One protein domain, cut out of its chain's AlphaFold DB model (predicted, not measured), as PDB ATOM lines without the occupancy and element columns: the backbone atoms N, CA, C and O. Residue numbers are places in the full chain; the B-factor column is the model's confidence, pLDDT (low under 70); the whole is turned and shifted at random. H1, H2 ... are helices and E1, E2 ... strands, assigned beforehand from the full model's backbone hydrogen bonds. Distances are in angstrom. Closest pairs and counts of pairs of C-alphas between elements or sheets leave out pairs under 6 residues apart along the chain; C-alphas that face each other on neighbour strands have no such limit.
ATOM      1  N   CYS A   3     242.653 104.676 257.507       96.25
ATOM      2  CA  CYS A   3     244.065 104.431 257.791       96.25
ATOM      3  C   CYS A   3     244.571 103.224 257.002       96.25
ATOM      4  O   CYS A   3     243.975 102.151 257.054       96.25
ATOM      5  N   ILE A   4     245.686 103.386 256.297       97.06
ATOM      6  CA  ILE A   4     246.374 102.304 255.594       97.06
ATOM      7  C   ILE A   4     247.707 102.072 256.298       97.06
ATOM      8  O   ILE A   4     248.547 102.966 256.363       97.06
ATOM      9  N   VAL A   5     247.901 100.876 256.837       97.44
ATOM     10  CA  VAL A   5     249.047 100.516 257.670       97.44
ATOM     11  C   VAL A   5     249.840  99.429 256.960       97.44
ATOM     12  O   VAL A   5     249.375  98.304 256.815       97.44
ATOM     13  N   ASP A   6     251.051  99.758 256.527       97.38
ATOM     14  CA  ASP A   6     251.962  98.833 255.860       97.38
ATOM     15  C   ASP A   6     253.059  98.349 256.810       97.38
ATOM     16  O   ASP A   6     254.056  99.030 257.065       97.38
ATOM     17  N   LEU A   7     252.866  97.134 257.320       95.88
ATOM     18  CA  LEU A   7     253.819  96.398 258.144       95.88
ATOM     19  C   LEU A   7     254.560  95.321 257.342       95.88
ATOM     20  O   LEU A   7     255.326  94.557 257.921       95.88
ATOM     21  N   ALA A   8     254.402  95.261 256.018       92.88
ATOM     22  CA  ALA A   8     255.004  94.214 255.191       92.88
ATOM     23  C   ALA A   8     256.530  94.337 255.045       92.88
ATOM     24  O   ALA A   8     257.173  93.497 254.436       92.88
ATOM     25  N   SER A   9     257.145  95.415 255.533       89.44
ATOM     26  CA  SER A   9     258.608  95.514 255.651       89.44
ATOM     27  C   SER A   9     259.117  95.217 257.063       89.44
ATOM     28  O   SER A   9     260.325  95.265 257.308       89.44
ATOM     29  N   VAL A  10     258.212  95.002 258.018       86.88
ATOM     30  CA  VAL A  10     258.563  94.632 259.385       86.88
ATOM     31  C   VAL A  10     258.851  93.138 259.405       86.88
ATOM     32  O   VAL A  10     258.163  92.350 258.774       86.88
ATOM     33  N   THR A  11     259.926  92.769 260.096       78.88
ATOM     34  CA  THR A  11     260.374  91.381 260.218       78.88
ATOM     35  C   THR A  11     260.643  91.045 261.680       78.88
ATOM     36  O   THR A  11     260.832  91.936 262.518       78.88
ATOM     37  N   ASN A  12     260.758  89.747 261.971       75.88
ATOM     38  CA  ASN A  12     261.061  89.188 263.295       75.88
ATOM     39  C   ASN A  12     259.924  89.301 264.327       75.88
ATOM     40  O   ASN A  12     260.213  89.410 265.519       75.88
ATOM     41  N   GLY A  13     258.655  89.286 263.907       78.31
ATOM     42  CA  GLY A  13     257.531  89.228 264.850       78.31
ATOM     43  C   GLY A  13     257.252  90.553 265.571       78.31
ATOM     44  O   GLY A  13     256.625  90.564 266.628       78.31
ATOM     45  N   ARG A  14     257.777  91.674 265.054       83.44
ATOM     46  CA  ARG A  14     257.657  93.014 265.662       83.44
ATOM     47  C   ARG A  14     256.475  93.821 265.134       83.44
ATOM     48  O   ARG A  14     256.317  94.986 265.494       83.44
ATOM     49  N   GLU A  15     255.673  93.235 264.258       89.69
ATOM     50  CA  GLU A  15     254.553  93.881 263.585       89.69
ATOM     51  C   GLU A  15     253.560  94.394 264.637       89.69
ATOM     52  O   GLU A  15     253.176  95.564 264.612       89.69
ATOM     53  N   ARG A  16     253.234  93.552 265.627       88.25
ATOM     54  CA  ARG A  16     252.338  93.895 266.738       88.25
ATOM     55  C   ARG A  16     252.844  95.070 267.568       88.25
ATOM     56  O   ARG A  16     252.081  95.992 267.838       88.25
ATOM     57  N   ASP A  17     254.125  95.064 267.934       85.25
ATOM     58  CA  ASP A  17     254.728  96.138 268.735       85.25
ATOM     59  C   ASP A  17     254.647  97.485 268.009       85.25
ATOM     60  O   ASP A  17     254.299  98.507 268.598       85.25
ATOM     61  N   ILE A  18     254.965  97.490 266.711       89.19
ATOM     62  CA  ILE A  18     254.952  98.703 265.885       89.19
ATOM     63  C   ILE A  18     253.522  99.205 265.688       89.19
ATOM     64  O   ILE A  18     253.280 100.414 265.724       89.19
ATOM     65  N   PHE A  19     252.567  98.293 265.527       92.75
ATOM     66  CA  PHE A  19     251.162  98.651 265.439       92.75
ATOM     67  C   PHE A  19     250.638  99.251 266.747       92.75
ATOM     68  O   PHE A  19     250.000 100.296 266.721       92.75
ATOM     69  N   GLU A  20     250.964  98.678 267.908       89.44
ATOM     70  CA  GLU A  20     250.579  99.259 269.203       89.44
ATOM     71  C   GLU A  20     251.201 100.645 269.420       89.44
ATOM     72  O   GLU A  20     250.531 101.559 269.905       89.44
ATOM     73  N   VAL A  21     252.453 100.846 268.994       89.56
ATOM     74  CA  VAL A  21     253.100 102.169 268.971       89.56
ATOM     75  C   VAL A  21     252.295 103.171 268.139       89.56
ATOM     76  O   VAL A  21     252.090 104.308 268.579       89.56
ATOM     77  N   LEU A  22     251.821 102.759 266.960       93.50
ATOM     78  CA  LEU A  22     250.945 103.582 266.129       93.50
ATOM     79  C   LEU A  22     249.649 103.912 266.866       93.50
ATOM     80  O   LEU A  22     249.297 105.083 266.946       93.50
ATOM     81  N   LEU A  23     248.981 102.923 267.464       91.88
ATOM     82  CA  LEU A  23     247.732 103.140 268.198       91.88
ATOM     83  C   LEU A  23     247.895 104.063 269.415       91.88
ATOM     84  O   LEU A  23     246.932 104.709 269.820       91.88
ATOM     85  N   GLN A  24     249.086 104.125 270.017       89.38
ATOM     86  CA  GLN A  24     249.387 105.063 271.102       89.38
ATOM     87  C   GLN A  24     249.502 106.512 270.611       89.38
ATOM     88  O   GLN A  24     249.096 107.425 271.325       89.38
ATOM     89  N   HIS A  25     250.060 106.726 269.418       88.06
ATOM     90  CA  HIS A  25     250.307 108.067 268.867       88.06
ATOM     91  C   HIS A  25     249.162 108.572 267.992       88.06
ATOM     92  O   HIS A  25     249.008 109.774 267.816       88.06
ATOM     93  N   GLN A  26     248.379 107.648 267.444       92.50
ATOM     94  CA  GLN A  26     247.243 107.893 266.571       92.50
ATOM     95  C   GLN A  26     246.039 107.106 267.117       92.50
ATOM     96  O   GLN A  26     245.645 106.088 266.540       92.50
ATOM     97  N   PRO A  27     245.466 107.520 268.265       89.44
ATOM     98  CA  PRO A  27     244.383 106.788 268.924       89.44
ATOM     99  C   PRO A  27     243.141 106.639 268.036       89.44
ATOM    100  O   PRO A  27     242.449 105.623 268.126       89.44
ATOM    101  N   ASP A  28     242.920 107.580 267.115       89.06
ATOM    102  CA  ASP A  28     241.820 107.559 266.146       89.06
ATOM    103  C   ASP A  28     241.870 106.341 265.208       89.06
ATOM    104  O   ASP A  28     240.839 105.932 264.665       89.06
ATOM    105  N   VAL A  29     243.040 105.698 265.058       90.75
ATOM    106  CA  VAL A  29     243.194 104.442 264.301       90.75
ATOM    107  C   VAL A  29     242.368 103.320 264.938       90.75
ATOM    108  O   VAL A  29     241.855 102.472 264.215       90.75
ATOM    109  N   ARG A  30     242.163 103.323 266.267       88.50
ATOM    110  CA  ARG A  30     241.360 102.290 266.957       88.50
ATOM    111  C   ARG A  30     239.879 102.334 266.579       88.50
ATOM    112  O   ARG A  30     239.200 101.316 266.676       88.50
ATOM    113  N   THR A  31     239.378 103.507 266.202       88.31
ATOM    114  CA  THR A  31     237.962 103.742 265.878       88.31
ATOM    115  C   THR A  31     237.702 103.925 264.384       88.31
ATOM    116  O   THR A  31     236.543 103.946 263.975       88.31
ATOM    117  N   GLY A  32     238.756 104.084 263.580       88.44
ATOM    118  CA  GLY A  32     238.680 104.274 262.134       88.44
ATOM    119  C   GLY A  32     238.589 102.974 261.333       88.44
ATOM    120  O   GLY A  32     238.643 101.871 261.875       88.44
ATOM    121  N   THR A  33     238.472 103.117 260.012       92.75
ATOM    122  CA  THR A  33     238.620 102.001 259.070       92.75
ATOM    123  C   THR A  33     240.103 101.786 258.806       92.75
ATOM    124  O   THR A  33     240.783 102.710 258.357       92.75
ATOM    125  N   VAL A  34     240.610 100.587 259.095       94.94
ATOM    126  CA  VAL A  34     242.030 100.246 258.938       94.94
ATOM    127  C   VAL A  34     242.197  99.199 257.844       94.94
ATOM    128  O   VAL A  34     241.603  98.130 257.936       94.94
ATOM    129  N   ILE A  35     243.040  99.481 256.851       96.06
ATOM    130  CA  ILE A  35     243.572  98.483 255.918       96.06
ATOM    131  C   ILE A  35     244.991  98.140 256.357       96.06
ATOM    132  O   ILE A  35     245.840  99.025 256.459       96.06
ATOM    133  N   LEU A  36     245.253  96.864 256.615       96.25
ATOM    134  CA  LEU A  36     246.524  96.381 257.141       96.25
ATOM    135  C   LEU A  36     247.237  95.496 256.119       96.25
ATOM    136  O   LEU A  36     246.747  94.419 255.790       96.25
ATOM    137  N   LEU A  37     248.418  95.909 255.666       96.44
ATOM    138  CA  LEU A  37     249.302  95.089 254.842       96.44
ATOM    139  C   LEU A  37     250.333  94.421 255.757       96.44
ATOM    140  O   LEU A  37     251.148  95.108 256.374       96.44
ATOM    141  N   ALA A  38     250.310  93.094 255.848       94.25
ATOM    142  CA  ALA A  38     251.230  92.326 256.690       94.25
ATOM    143  C   ALA A  38     251.488  90.929 256.105       94.25
ATOM    144  O   ALA A  38     250.672  90.412 255.345       94.25
ATOM    145  N   HIS A  39     252.611  90.307 256.471       89.00
ATOM    146  CA  HIS A  39     252.919  88.924 256.086       89.00
ATOM    147  C   HIS A  39     252.055  87.908 256.841       89.00
ATOM    148  O   HIS A  39     251.509  86.987 256.241       89.00
ATOM    149  N   ASP A  40     251.858  88.133 258.140       88.94
ATOM    150  CA  ASP A  40     250.940  87.358 258.970       88.94
ATOM    151  C   ASP A  40     249.900  88.284 259.623       88.94
ATOM    152  O   ASP A  40     250.133  88.838 260.702       88.94
ATOM    153  N   PRO A  41     248.738  88.491 258.982       88.00
ATOM    154  CA  PRO A  41     247.693  89.326 259.554       88.00
ATOM    155  C   PRO A  41     246.967  88.682 260.741       88.00
ATOM    156  O   PRO A  41     246.231  89.376 261.443       88.00
ATOM    157  N   SER A  42     247.155  87.380 261.002       86.50
ATOM    158  CA  SER A  42     246.456  86.689 262.095       86.50
ATOM    159  C   SER A  42     246.833  87.239 263.477       86.50
ATOM    160  O   SER A  42     246.016  87.211 264.397       86.50
ATOM    161  N   VAL A  43     248.022  87.843 263.591       81.56
ATOM    162  CA  VAL A  43     248.528  88.532 264.791       81.56
ATOM    163  C   VAL A  43     247.663  89.740 265.192       81.56
ATOM    164  O   VAL A  43     247.786  90.244 266.310       81.56
ATOM    165  N   PHE A  44     246.777  90.191 264.297       86.50
ATOM    166  CA  PHE A  44     245.925  91.365 264.459       86.50
ATOM    167  C   PHE A  44     244.428  91.040 264.486       86.50
ATOM    168  O   PHE A  44     243.610  91.944 264.320       86.50
ATOM    169  N   ALA A  45     244.050  89.774 264.689       85.31
ATOM    170  CA  ALA A  45     242.655  89.332 264.648       85.31
ATOM    171  C   ALA A  45     241.738  90.064 265.652       85.31
ATOM    172  O   ALA A  45     240.531  90.159 265.428       85.31
ATOM    173  N   GLU A  46     242.285  90.597 266.750       83.44
ATOM    174  CA  GLU A  46     241.539  91.412 267.716       83.44
ATOM    175  C   GLU A  46     241.201  92.836 267.234       83.44
ATOM    176  O   GLU A  46     240.379  93.515 267.857       83.44
ATOM    177  N   PHE A  47     241.812  93.308 266.143       81.69
ATOM    178  CA  PHE A  47     241.585  94.644 265.602       81.69
ATOM    179  C   PHE A  47     240.568  94.601 264.459       81.69
ATOM    180  O   PHE A  47     240.569  93.701 263.623       81.69
ATOM    181  N   ARG A  48     239.698  95.616 264.385       83.25
ATOM    182  CA  ARG A  48     238.786  95.805 263.244       83.25
ATOM    183  C   ARG A  48     239.561  96.361 262.045       83.25
ATOM    184  O   ARG A  48     239.434  97.537 261.722       83.25
ATOM    185  N   ALA A  49     240.383  95.517 261.427       87.75
ATOM    186  CA  ALA A  49     241.163  95.848 260.242       87.75
ATOM    187  C   ALA A  49     240.823  94.905 259.080       87.75
ATOM    188  O   ALA A  49     240.681  93.696 259.262       87.75
ATOM    189  N   GLU A  50     240.721  95.462 257.877       92.62
ATOM    190  CA  GLU A  50     240.750  94.689 256.644       92.62
ATOM    191  C   GLU A  50     242.204  94.313 256.355       92.62
ATOM    192  O   GLU A  50     243.046  95.164 256.069       92.62
ATOM    193  N   ALA A  51     242.518  93.030 256.491       91.06
ATOM    194  CA  ALA A  51     243.872  92.533 256.342       91.06
ATOM    195  C   ALA A  51     244.166  92.065 254.913       91.06
ATOM    196  O   ALA A  51     243.434  91.256 254.344       91.06
ATOM    197  N   ILE A  52     245.297  92.516 254.377       93.62
ATOM    198  CA  ILE A  52     245.831  92.128 253.077       93.62
ATOM    199  C   ILE A  52     247.161  91.414 253.309       93.62
ATOM    200  O   ILE A  52     248.157  92.021 253.710       93.62
ATOM    201  N   THR A  53     247.174  90.109 253.041       93.25
ATOM    202  CA  THR A  53     248.378  89.287 253.177       93.25
ATOM    203  C   THR A  53     249.387  89.623 252.083       93.25
ATOM    204  O   THR A  53     249.090  89.522 250.889       93.25
ATOM    205  N   VAL A  54     250.606  89.983 252.485       89.38
ATOM    206  CA  VAL A  54     251.738  90.164 251.571       89.38
ATOM    207  C   VAL A  54     252.536  88.870 251.506       89.38
ATOM    208  O   VAL A  54     252.887  88.288 252.524       89.38
ATOM    209  N   SER A  55     252.819  88.405 250.293       86.94
ATOM    210  CA  SER A  55     253.552  87.157 250.097       86.94
ATOM    211  C   SER A  55     255.059  87.325 250.332       86.94
ATOM    212  O   SER A  55     255.655  88.307 249.875       86.94
ATOM    213  N   ASP A  56     255.663  86.351 251.017       82.44
ATOM    214  CA  ASP A  56     257.104  86.286 251.316       82.44
ATOM    215  C   ASP A  56     257.963  85.940 250.089       82.44
ATOM    216  O   ASP A  56     259.166  86.191 250.073       82.44
ATOM    217  N   ASP A  57     257.356  85.372 249.045       84.00
ATOM    218  CA  ASP A  57     258.042  84.939 247.820       84.00
ATOM    219  C   ASP A  57     258.370  86.089 246.851       84.00
ATOM    220  O   ASP A  57     259.108  85.897 245.882       84.00
ATOM    221  N   LYS A  58     257.847  87.291 247.108       80.62
ATOM    222  CA  LYS A  58     258.032  88.468 246.257       80.62
ATOM    223  C   LYS A  58     259.356  89.167 246.546       80.62
ATOM    224  O   LYS A  58     259.723  89.415 247.694       80.62
ATOM    225  N   THR A  59     260.033  89.605 245.489       85.19
ATOM    226  CA  THR A  59     261.186  90.506 245.606       85.19
ATOM    227  C   THR A  59     260.775  91.852 246.216       85.19
ATOM    228  O   THR A  59     259.622  92.273 246.120       85.19
ATOM    229  N   THR A  60     261.729  92.606 246.775       81.50
ATOM    230  CA  THR A  60     261.451  93.937 247.354       81.50
ATOM    231  C   THR A  60     260.741  94.871 246.369       81.50
ATOM    232  O   THR A  60     259.802  95.555 246.754       81.50
ATOM    233  N   THR A  61     261.132  94.858 245.088       83.81
ATOM    234  CA  THR A  61     260.494  95.680 244.043       83.81
ATOM    235  C   THR A  61     259.054  95.251 243.753       83.81
ATOM    236  O   THR A  61     258.206  96.096 243.482       83.81
ATOM    237  N   GLU A  62     258.760  93.951 243.795       88.69
ATOM    238  CA  GLU A  62     257.395  93.442 243.621       88.69
ATOM    239  C   GLU A  62     256.523  93.752 244.834       88.69
ATOM    240  O   GLU A  62     255.358  94.098 244.665       88.69
ATOM    241  N   GLN A  63     257.088  93.693 246.041       88.69
ATOM    242  CA  GLN A  63     256.405  94.131 247.254       88.69
ATOM    243  C   GLN A  63     256.144  95.642 247.251       88.69
ATOM    244  O   GLN A  63     255.049  96.055 247.612       88.69
ATOM    245  N   ASP A  64     257.101  96.464 246.803       91.69
ATOM    246  CA  ASP A  64     256.918  97.916 246.656       91.69
ATOM    247  C   ASP A  64     255.788  98.227 245.671       91.69
ATOM    248  O   ASP A  64     254.891  99.010 245.976       91.69
ATOM    249  N   ARG A  65     255.797  97.572 244.502       94.38
ATOM    250  CA  ARG A  65     254.735  97.718 243.500       94.38
ATOM    251  C   ARG A  65     253.384  97.280 244.055       94.38
ATOM    252  O   ARG A  65     252.404  97.999 243.905       94.38
ATOM    253  N   PHE A  66     253.343  96.132 244.727       94.38
ATOM    254  CA  PHE A  66     252.131  95.621 245.354       94.38
ATOM    255  C   PHE A  66     251.589  96.581 246.422       94.38
ATOM    256  O   PHE A  66     250.385  96.832 246.459       94.38
ATOM    257  N   ALA A  67     252.462  97.146 247.260       94.81
ATOM    258  CA  ALA A  67     252.080  98.123 248.272       94.81
ATOM    259  C   ALA A  67     251.512  99.394 247.626       94.81
ATOM    260  O   ALA A  67     250.456  99.856 248.047       94.81
ATOM    261  N   ILE A  68     252.149  99.909 246.567       96.12
ATOM    262  CA  ILE A  68     251.656 101.067 245.801       96.12
ATOM    263  C   ILE A  68     250.265 100.791 245.223       96.12
ATOM    264  O   ILE A  68     249.344 101.569 245.449       96.12
ATOM    265  N   GLU A  69     250.087  99.669 244.521       96.06
ATOM    266  CA  GLU A  69     248.800  99.296 243.920       96.06
ATOM    267  C   GLU A  69     247.699  99.121 244.972       96.06
ATOM    268  O   GLU A  69     246.548  99.496 244.751       96.06
ATOM    269  N   THR A  70     248.050  98.550 246.124       94.75
ATOM    270  CA  THR A  70     247.120  98.349 247.238       94.75
ATOM    271  C   THR A  70     246.719  99.676 247.870       94.75
ATOM    272  O   THR A  70     245.531  99.919 248.071       94.75
ATOM    273  N   VAL A  71     247.691 100.553 248.137       95.25
ATOM    274  CA  VAL A  71     247.450 101.897 248.677       95.25
ATOM    275  C   VAL A  71     246.596 102.717 247.714       95.25
ATOM    276  O   VAL A  71     245.667 103.383 248.154       95.25
ATOM    277  N   ASP A  72     246.840 102.625 246.409       95.06
ATOM    278  CA  ASP A  72     246.055 103.340 245.405       95.06
ATOM    279  C   ASP A  72     244.597 102.883 245.374       95.06
ATOM    280  O   ASP A  72     243.697 103.720 245.453       95.06
ATOM    281  N   LYS A  73     244.356 101.568 245.353       94.44
ATOM    282  CA  LYS A  73     242.997 101.006 245.414       94.44
ATOM    283  C   LYS A  73     242.278 101.389 246.706       94.44
ATOM    284  O   LYS A  73     241.102 101.739 246.675       94.44
ATOM    285  N   ALA A  74     242.989 101.343 247.831       92.94
ATOM    286  CA  ALA A  74     242.463 101.738 249.131       92.94
ATOM    287  C   ALA A  74     242.104 103.231 249.168       92.94
ATOM    288  O   ALA A  74     241.025 103.596 249.630       92.94
ATOM    289  N   ILE A  75     242.968 104.095 248.623       93.06
ATOM    290  CA  ILE A  75     242.697 105.531 248.509       93.06
ATOM    291  C   ILE A  75     241.481 105.781 247.627       93.06
ATOM    292  O   ILE A  75     240.662 106.622 247.979       93.06
ATOM    293  N   GLU A  76     241.343 105.080 246.502       92.19
ATOM    294  CA  GLU A  76     240.197 105.211 245.595       92.19
ATOM    295  C   GLU A  76     238.883 104.800 246.273       92.19
ATOM    296  O   GLU A  76     237.902 105.543 246.173       92.19
ATOM    297  N   ALA A  77     238.898 103.684 247.011       91.00
ATOM    298  CA  ALA A  77     237.752 103.135 247.738       91.00
ATOM    299  C   ALA A  77     237.364 103.926 249.002       91.00
ATOM    300  O   ALA A  77     236.242 103.777 249.492       91.00
ATOM    301  N   ALA A  78     238.263 104.759 249.533       90.75
ATOM    302  CA  ALA A  78     237.998 105.558 250.721       90.75
ATOM    303  C   ALA A  78     236.869 106.595 250.493       90.75
ATOM    304  O   ALA A  78     236.739 107.143 249.386       90.75
ATOM    305  N   PRO A  79     236.069 106.917 251.532       88.94
ATOM    306  CA  PRO A  79     235.059 107.973 251.465       88.94
ATOM    307  C   PRO A  79     235.657 109.317 251.025       88.94
ATOM    308  O   PRO A  79     236.756 109.680 251.434       88.94
ATOM    309  N   VAL A  80     234.932 110.068 250.186       84.50
ATOM    310  CA  VAL A  80     235.445 111.291 249.529       84.50
ATOM    311  C   VAL A  80     235.869 112.375 250.524       84.50
ATOM    312  O   VAL A  80     236.847 113.068 250.256       84.50
ATOM    313  N   ASP A  81     235.175 112.481 251.656       86.38
ATOM    314  CA  ASP A  81     235.357 113.559 252.633       86.38
ATOM    315  C   ASP A  81     236.201 113.148 253.854       86.38
ATOM    316  O   ASP A  81     236.338 113.922 254.801       86.38
ATOM    317  N   GLU A  82     236.762 111.934 253.868       86.56
ATOM    318  CA  GLU A  82     237.577 111.470 254.989       86.56
ATOM    319  C   GLU A  82     239.077 111.680 254.746       86.56
ATOM    320  O   GLU A  82     239.586 111.322 253.680       86.56
ATOM    321  N   PRO A  83     239.823 112.203 255.741       91.19
ATOM    322  CA  PRO A  83     241.274 112.242 255.665       91.19
ATOM    323  C   PRO A  83     241.834 110.817 255.668       91.19
ATOM    324  O   PRO A  83     241.384 109.952 256.437       91.19
ATOM    325  N   ILE A  84     242.830 110.598 254.810       94.88
ATOM    326  CA  ILE A  84     243.502 109.310 254.658       94.88
ATOM    327  C   ILE A  84     244.898 109.407 255.259       94.88
ATOM    328  O   ILE A  84     245.701 110.235 254.832       94.88
ATOM    329  N   LEU A  85     245.197 108.533 256.214       96.12
ATOM    330  CA  LEU A  85     246.523 108.393 256.805       96.12
ATOM    331  C   LEU A  85     247.192 107.126 256.268       96.12
ATOM    332  O   LEU A  85     246.646 106.032 256.405       96.12
ATOM    333  N   VAL A  86     248.380 107.256 255.682       97.12
ATOM    334  CA  VAL A  86     249.194 106.124 255.224       97.12
ATOM    335  C   VAL A  86     250.426 105.988 256.113       97.12
ATOM    336  O   VAL A  86     251.285 106.867 256.125       97.12
ATOM    337  N   CYS A  87     250.539 104.873 256.832       97.38
ATOM    338  CA  CYS A  87     251.643 104.569 257.740       97.38
ATOM    339  C   CYS A  87     252.545 103.483 257.139       97.38
ATOM    340  O   CYS A  87     252.086 102.360 256.935       97.38
ATOM    341  N   SER A  88     253.821 103.778 256.866       97.00
ATOM    342  CA  SER A  88     254.765 102.792 256.302       97.00
ATOM    343  C   SER A  88     256.234 103.129 256.603       97.00
ATOM    344  O   SER A  88     256.581 104.273 256.894       97.00
ATOM    345  N   PHE A  89     257.124 102.133 256.503       93.88
ATOM    346  CA  PHE A  89     258.582 102.336 256.410       93.88
ATOM    347  C   PHE A  89     259.064 102.562 254.969       93.88
ATOM    348  O   PHE A  89     260.208 102.974 254.748       93.88
ATOM    349  N   ARG A  90     258.227 102.253 253.972       94.62
ATOM    350  CA  ARG A  90     258.585 102.296 252.556       94.62
ATOM    351  C   ARG A  90     258.510 103.729 252.037       94.62
ATOM    352  O   ARG A  90     257.451 104.227 251.671       94.62
ATOM    353  N   LEU A  91     259.669 104.379 251.927       91.06
ATOM    354  CA  LEU A  91     259.795 105.732 251.364       91.06
ATOM    355  C   LEU A  91     259.259 105.868 249.932       91.06
ATOM    356  O   LEU A  91     258.882 106.962 249.523       91.06
ATOM    357  N   VAL A  92     259.208 104.770 249.174       91.62
ATOM    358  CA  VAL A  92     258.619 104.775 247.830       91.62
ATOM    359  C   VAL A  92     257.133 105.148 247.861       91.62
ATOM    360  O   VAL A  92     256.680 105.842 246.956       91.62
ATOM    361  N   LEU A  93     256.395 104.779 248.920       93.38
ATOM    362  CA  LEU A  93     255.000 105.191 249.104       93.38
ATOM    363  C   LEU A  93     254.902 106.689 249.379       93.38
ATOM    364  O   LEU A  93     254.090 107.362 248.760       93.38
ATOM    365  N   GLN A  94     255.769 107.236 250.237       93.88
ATOM    366  CA  GLN A  94     255.813 108.680 250.490       93.88
ATOM    367  C   GLN A  94     256.034 109.469 249.197       93.88
ATOM    368  O   GLN A  94     255.332 110.442 248.927       93.88
ATOM    369  N   TYR A  95     257.006 109.036 248.394       90.00
ATOM    370  CA  TYR A  95     257.324 109.675 247.124       90.00
ATOM    371  C   TYR A  95     256.167 109.560 246.127       90.00
ATOM    372  O   TYR A  95     255.790 110.555 245.515       90.00
ATOM    373  N   HIS A  96     255.567 108.373 246.006       93.69
ATOM    374  CA  HIS A  96     254.404 108.134 245.149       93.69
ATOM    375  C   HIS A  96     253.217 109.033 245.518       93.69
ATOM    376  O   HIS A  96     252.646 109.694 244.653       93.69
ATOM    377  N   LEU A  97     252.891 109.128 246.809       93.75
ATOM    378  CA  LEU A  97     251.795 109.967 247.299       93.75
ATOM    379  C   LEU A  97     252.066 111.461 247.090       93.75
ATOM    380  O   LEU A  97     251.148 112.195 246.742       93.75
ATOM    381  N   ALA A  98     253.319 111.906 247.229       89.19
ATOM    382  CA  ALA A  98     253.706 113.294 246.975       89.19
ATOM    383  C   ALA A  98     253.618 113.692 245.488       89.19
ATOM    384  O   ALA A  98     253.489 114.874 245.176       89.19
ATOM    385  N   GLN A  99     253.709 112.725 244.569       87.69
ATOM    386  CA  GLN A  99     253.596 112.961 243.127       87.69
ATOM    387  C   GLN A  99     252.159 112.949 242.612       87.69
ATOM    388  O   GLN A  99     251.904 113.448 241.511       87.69
ATOM    389  N   LYS A 100     251.219 112.372 243.365       83.19
ATOM    390  CA  LYS A 100     249.820 112.392 242.956       83.19
ATOM    391  C   LYS A 100     249.300 113.827 243.041       83.19
ATOM    392  O   LYS A 100     249.474 114.469 244.077       83.19
ATOM    393  N   PRO A 101     248.657 114.348 241.978       73.25
ATOM    394  CA  PRO A 101     247.967 115.620 242.085       73.25
ATOM    395  C   PRO A 101     246.974 115.487 243.233       73.25
ATOM    396  O   PRO A 101     246.184 114.541 243.256       73.25
ATOM    397  N   ALA A 102     247.058 116.403 244.195       60.44
ATOM    398  CA  ALA A 102     246.086 116.499 245.263       60.44
ATOM    399  C   ALA A 102     244.732 116.791 244.606       60.44
ATOM    400  O   ALA A 102     244.376 117.938 244.350       60.44
ATOM    401  N   GLY A 103     243.974 115.740 244.282       64.06
ATOM    402  CA  GLY A 103     242.528 115.868 244.189       64.06
ATOM    403  C   GLY A 103     242.016 116.439 245.512       64.06
ATOM    404  O   GLY A 103     242.764 116.541 246.480       64.06
ATOM    405  N   ASN A 104     240.733 116.776 245.612       67.06
ATOM    406  CA  ASN A 104     240.159 117.345 246.843       67.06
ATOM    407  C   ASN A 104     240.303 116.465 248.119       67.06
ATOM    408  O   ASN A 104     239.755 116.822 249.156       67.06
ATOM    409  N   ARG A 105     241.015 115.329 248.071       82.31
ATOM    410  CA  ARG A 105     241.301 114.442 249.201       82.31
ATOM    411  C   ARG A 105     242.632 114.790 249.864       82.31
ATOM    412  O   ARG A 105     243.672 114.860 249.210       82.31
ATOM    413  N   GLN A 106     242.603 114.915 251.186       87.50
ATOM    414  CA  GLN A 106     243.793 115.074 252.015       87.50
ATOM    415  C   GLN A 106     244.382 113.694 252.339       87.50
ATOM    416  O   GLN A 106     243.775 112.913 253.073       87.50
ATOM    417  N   VAL A 107     245.562 113.399 251.785       93.31
ATOM    418  CA  VAL A 107     246.328 112.181 252.090       93.31
ATOM    419  C   VAL A 107     247.594 112.568 252.848       93.31
ATOM    420  O   VAL A 107     248.418 113.328 252.340       93.31
ATOM    421  N   GLU A 108     247.749 112.043 254.058       94.38
ATOM    422  CA  GLU A 108     248.928 112.229 254.899       94.38
ATOM    423  C   GLU A 108     249.775 110.954 254.918       94.38
ATOM    424  O   GLU A 108     249.253 109.840 254.962       94.38
ATOM    425  N   PHE A 109     251.099 111.117 254.904       95.62
ATOM    426  CA  PHE A 109     252.039 110.013 255.061       95.62
ATOM    427  C   PHE A 109     252.771 110.114 256.402       95.62
ATOM    428  O   PHE A 109     253.454 111.105 256.669       95.62
ATOM    429  N   LEU A 110     252.698 109.050 257.200       95.12
ATOM    430  CA  LEU A 110     253.382 108.917 258.479       95.12
ATOM    431  C   LEU A 110     254.466 107.839 258.405       95.12
ATOM    432  O   LEU A 110     254.203 106.640 258.328       95.12
ATOM    433  N   ASP A 111     255.717 108.280 258.474       93.38
ATOM    434  CA  ASP A 111     256.867 107.387 258.524       93.38
ATOM    435  C   ASP A 111     256.977 106.717 259.901       93.38
ATOM    436  O   ASP A 111     257.187 107.390 260.919       93.38
ATOM    437  N   PHE A 112     256.927 105.383 259.946       92.06
ATOM    438  CA  PHE A 112     257.089 104.643 261.202       92.06
ATOM    439  C   PHE A 112     258.413 104.939 261.917       92.06
ATOM    440  O   PHE A 112     258.480 104.830 263.139       92.06
ATOM    441  N   ARG A 113     259.471 105.364 261.214       86.94
ATOM    442  CA  ARG A 113     260.735 105.767 261.860       86.94
ATOM    443  C   ARG A 113     260.562 106.995 262.742       86.94
ATOM    444  O   ARG A 113     261.265 107.111 263.743       86.94
ATOM    445  N   HIS A 114     259.645 107.898 262.401       83.94
ATOM    446  CA  HIS A 114     259.324 109.041 263.252       83.94
ATOM    447  C   HIS A 114     258.589 108.579 264.506       83.94
ATOM    448  O   HIS A 114     259.012 108.923 265.606       83.94
ATOM    449  N   LEU A 115     257.588 107.709 264.357       81.44
ATOM    450  CA  LEU A 115     256.884 107.111 265.495       81.44
ATOM    451  C   LEU A 115     257.824 106.333 266.416       81.44
ATOM    452  O   LEU A 115     257.774 106.501 267.628       81.44
ATOM    453  N   LEU A 116     258.737 105.543 265.854       77.00
ATOM    454  CA  LEU A 116     259.708 104.785 266.637       77.00
ATOM    455  C   LEU A 116     260.727 105.667 267.359       77.00
ATOM    456  O   LEU A 116     261.182 105.295 268.434       77.00
ATOM    457  N   ARG A 117     261.071 106.846 266.827       72.50
ATOM    458  CA  ARG A 117     261.889 107.828 267.563       72.50
ATOM    459  C   ARG A 117     261.137 108.387 268.768       72.50
ATOM    460  O   ARG A 117     261.739 108.572 269.824       72.50
ATOM    461  N   LEU A 118     259.828 108.596 268.630       63.50
ATOM    462  CA  LEU A 118     258.960 109.017 269.731       63.50
ATOM    463  C   LEU A 118     258.777 107.881 270.757       63.50
ATOM    464  O   LEU A 118     258.814 108.129 271.962       63.50
ATOM    465  N   THR A 119     258.704 106.620 270.307       55.69
ATOM    466  CA  THR A 119     258.561 105.444 271.184       55.69
ATOM    467  C   THR A 119     259.855 104.799 271.662       55.69
ATOM    468  O   THR A 119     259.824 103.917 272.514       55.69
ATOM    469  N   THR A 120     261.021 105.299 271.259       48.12
ATOM    470  CA  THR A 120     262.257 105.086 272.028       48.12
ATOM    471  C   THR A 120     262.293 105.898 273.335       48.12
ATOM    472  O   THR A 120     263.321 105.942 274.006       48.12
ATOM    473  N   SER A 121     261.191 106.551 273.724       46.94
ATOM    474  CA  SER A 121     261.048 107.306 274.980       46.94
ATOM    475  C   SER A 121     259.722 107.154 275.778       46.94
ATOM    476  O   SER A 121     259.339 108.099 276.461       46.94
TER     477      SER A 121
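This is residues 3 to 121 of the 441 residues of an uncharacterized protein of Mycobacterium sp. 1164966.3 (UniProt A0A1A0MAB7). A twisted sheet of five parallel strands makes the middle, with the long helix H4 and the shorter H5 covering one face. Away from them, H1 and H6 meet at a steep angle and only graze the sheet, as do the short helices H2 and H3. The 119 printed residues run E1 H1 H2 E2 H3 E3 H4 E4 H5 E5 H6, six named helices and five named strands of mixed class, with sheet order E3 E2 E1 E4 E5. The whole is compact and rounded, with a radius of gyration of the C-alphas of 13.6 A and spans of 37 by 33 by 26 A.

E1, residues 3 to 6, is an inner strand. H1, residues 15 to 25, and H2, residues 27 to 30, only graze the sheet. E2, residues 33 to 38, is parallel to E1, with N 5 and O 35 at 2.8 A. H3, residues 41 to 44, only grazes the sheet. E3, residues 49 to 53, is an edge strand parallel to E2, with N 36 and O 50 at 2.8 A. H4, residues 60 to 77, runs along the strands over E1 at a height over the sheet of 9.3 A. E4, residues 84 to 88, is parallel to E1, with N 87 and O 4 at 2.8 A. H5, residues 91 to 99, is on the same face as H4, two layers with the sheet, at a height of 9.2 A. H4 touches H5 with residues 64 to 68 alone, at a steep tilt of 43 degrees, the same way; the closest C-alphas, of Ile 68 and Leu 93, are 6.3 A apart. E5, residues 107 to 111, is the other edge strand, parallel to E4, with N 108 and O 84 at 2.8 A. H6, residues 112 to 119, grazes the sheet and touches H1, closest at the C-alphas of Val 21 and Thr 119, 6.7 A apart; the tilt of 68 degrees is only just steep. E1, H1 H2, E2; E2, H3, E3; and E4, H5, E5 are strand-helix-strand units, parallel neighbour strands joined through helices; E3, H4, E4 is a split one, with E2 and E1 between its strands. The four crossovers are right-handed. In H1, H4, H5 and H6 every O i to N i+4 pair is within hydrogen-bond range; H2 and H3 are too short for such a pair.

E1 begins at C-alpha 3 (244.065, 104.431, 257.791). H1 measures 15.7 A, E2 16.1 A, and H4 25.4 A from C-alpha 60 (261.451, 93.937, 247.354). H6 ends at C-alpha 119 (258.561, 105.444, 271.184).

The two C-alphas farthest apart, of Asn 12 and Asn 104, are 38.7 A apart. The printed part has no cut and no long link. Mean pLDDT of the printed part is 87.9; residues 102 to 104 and 118 to 121 are under 70.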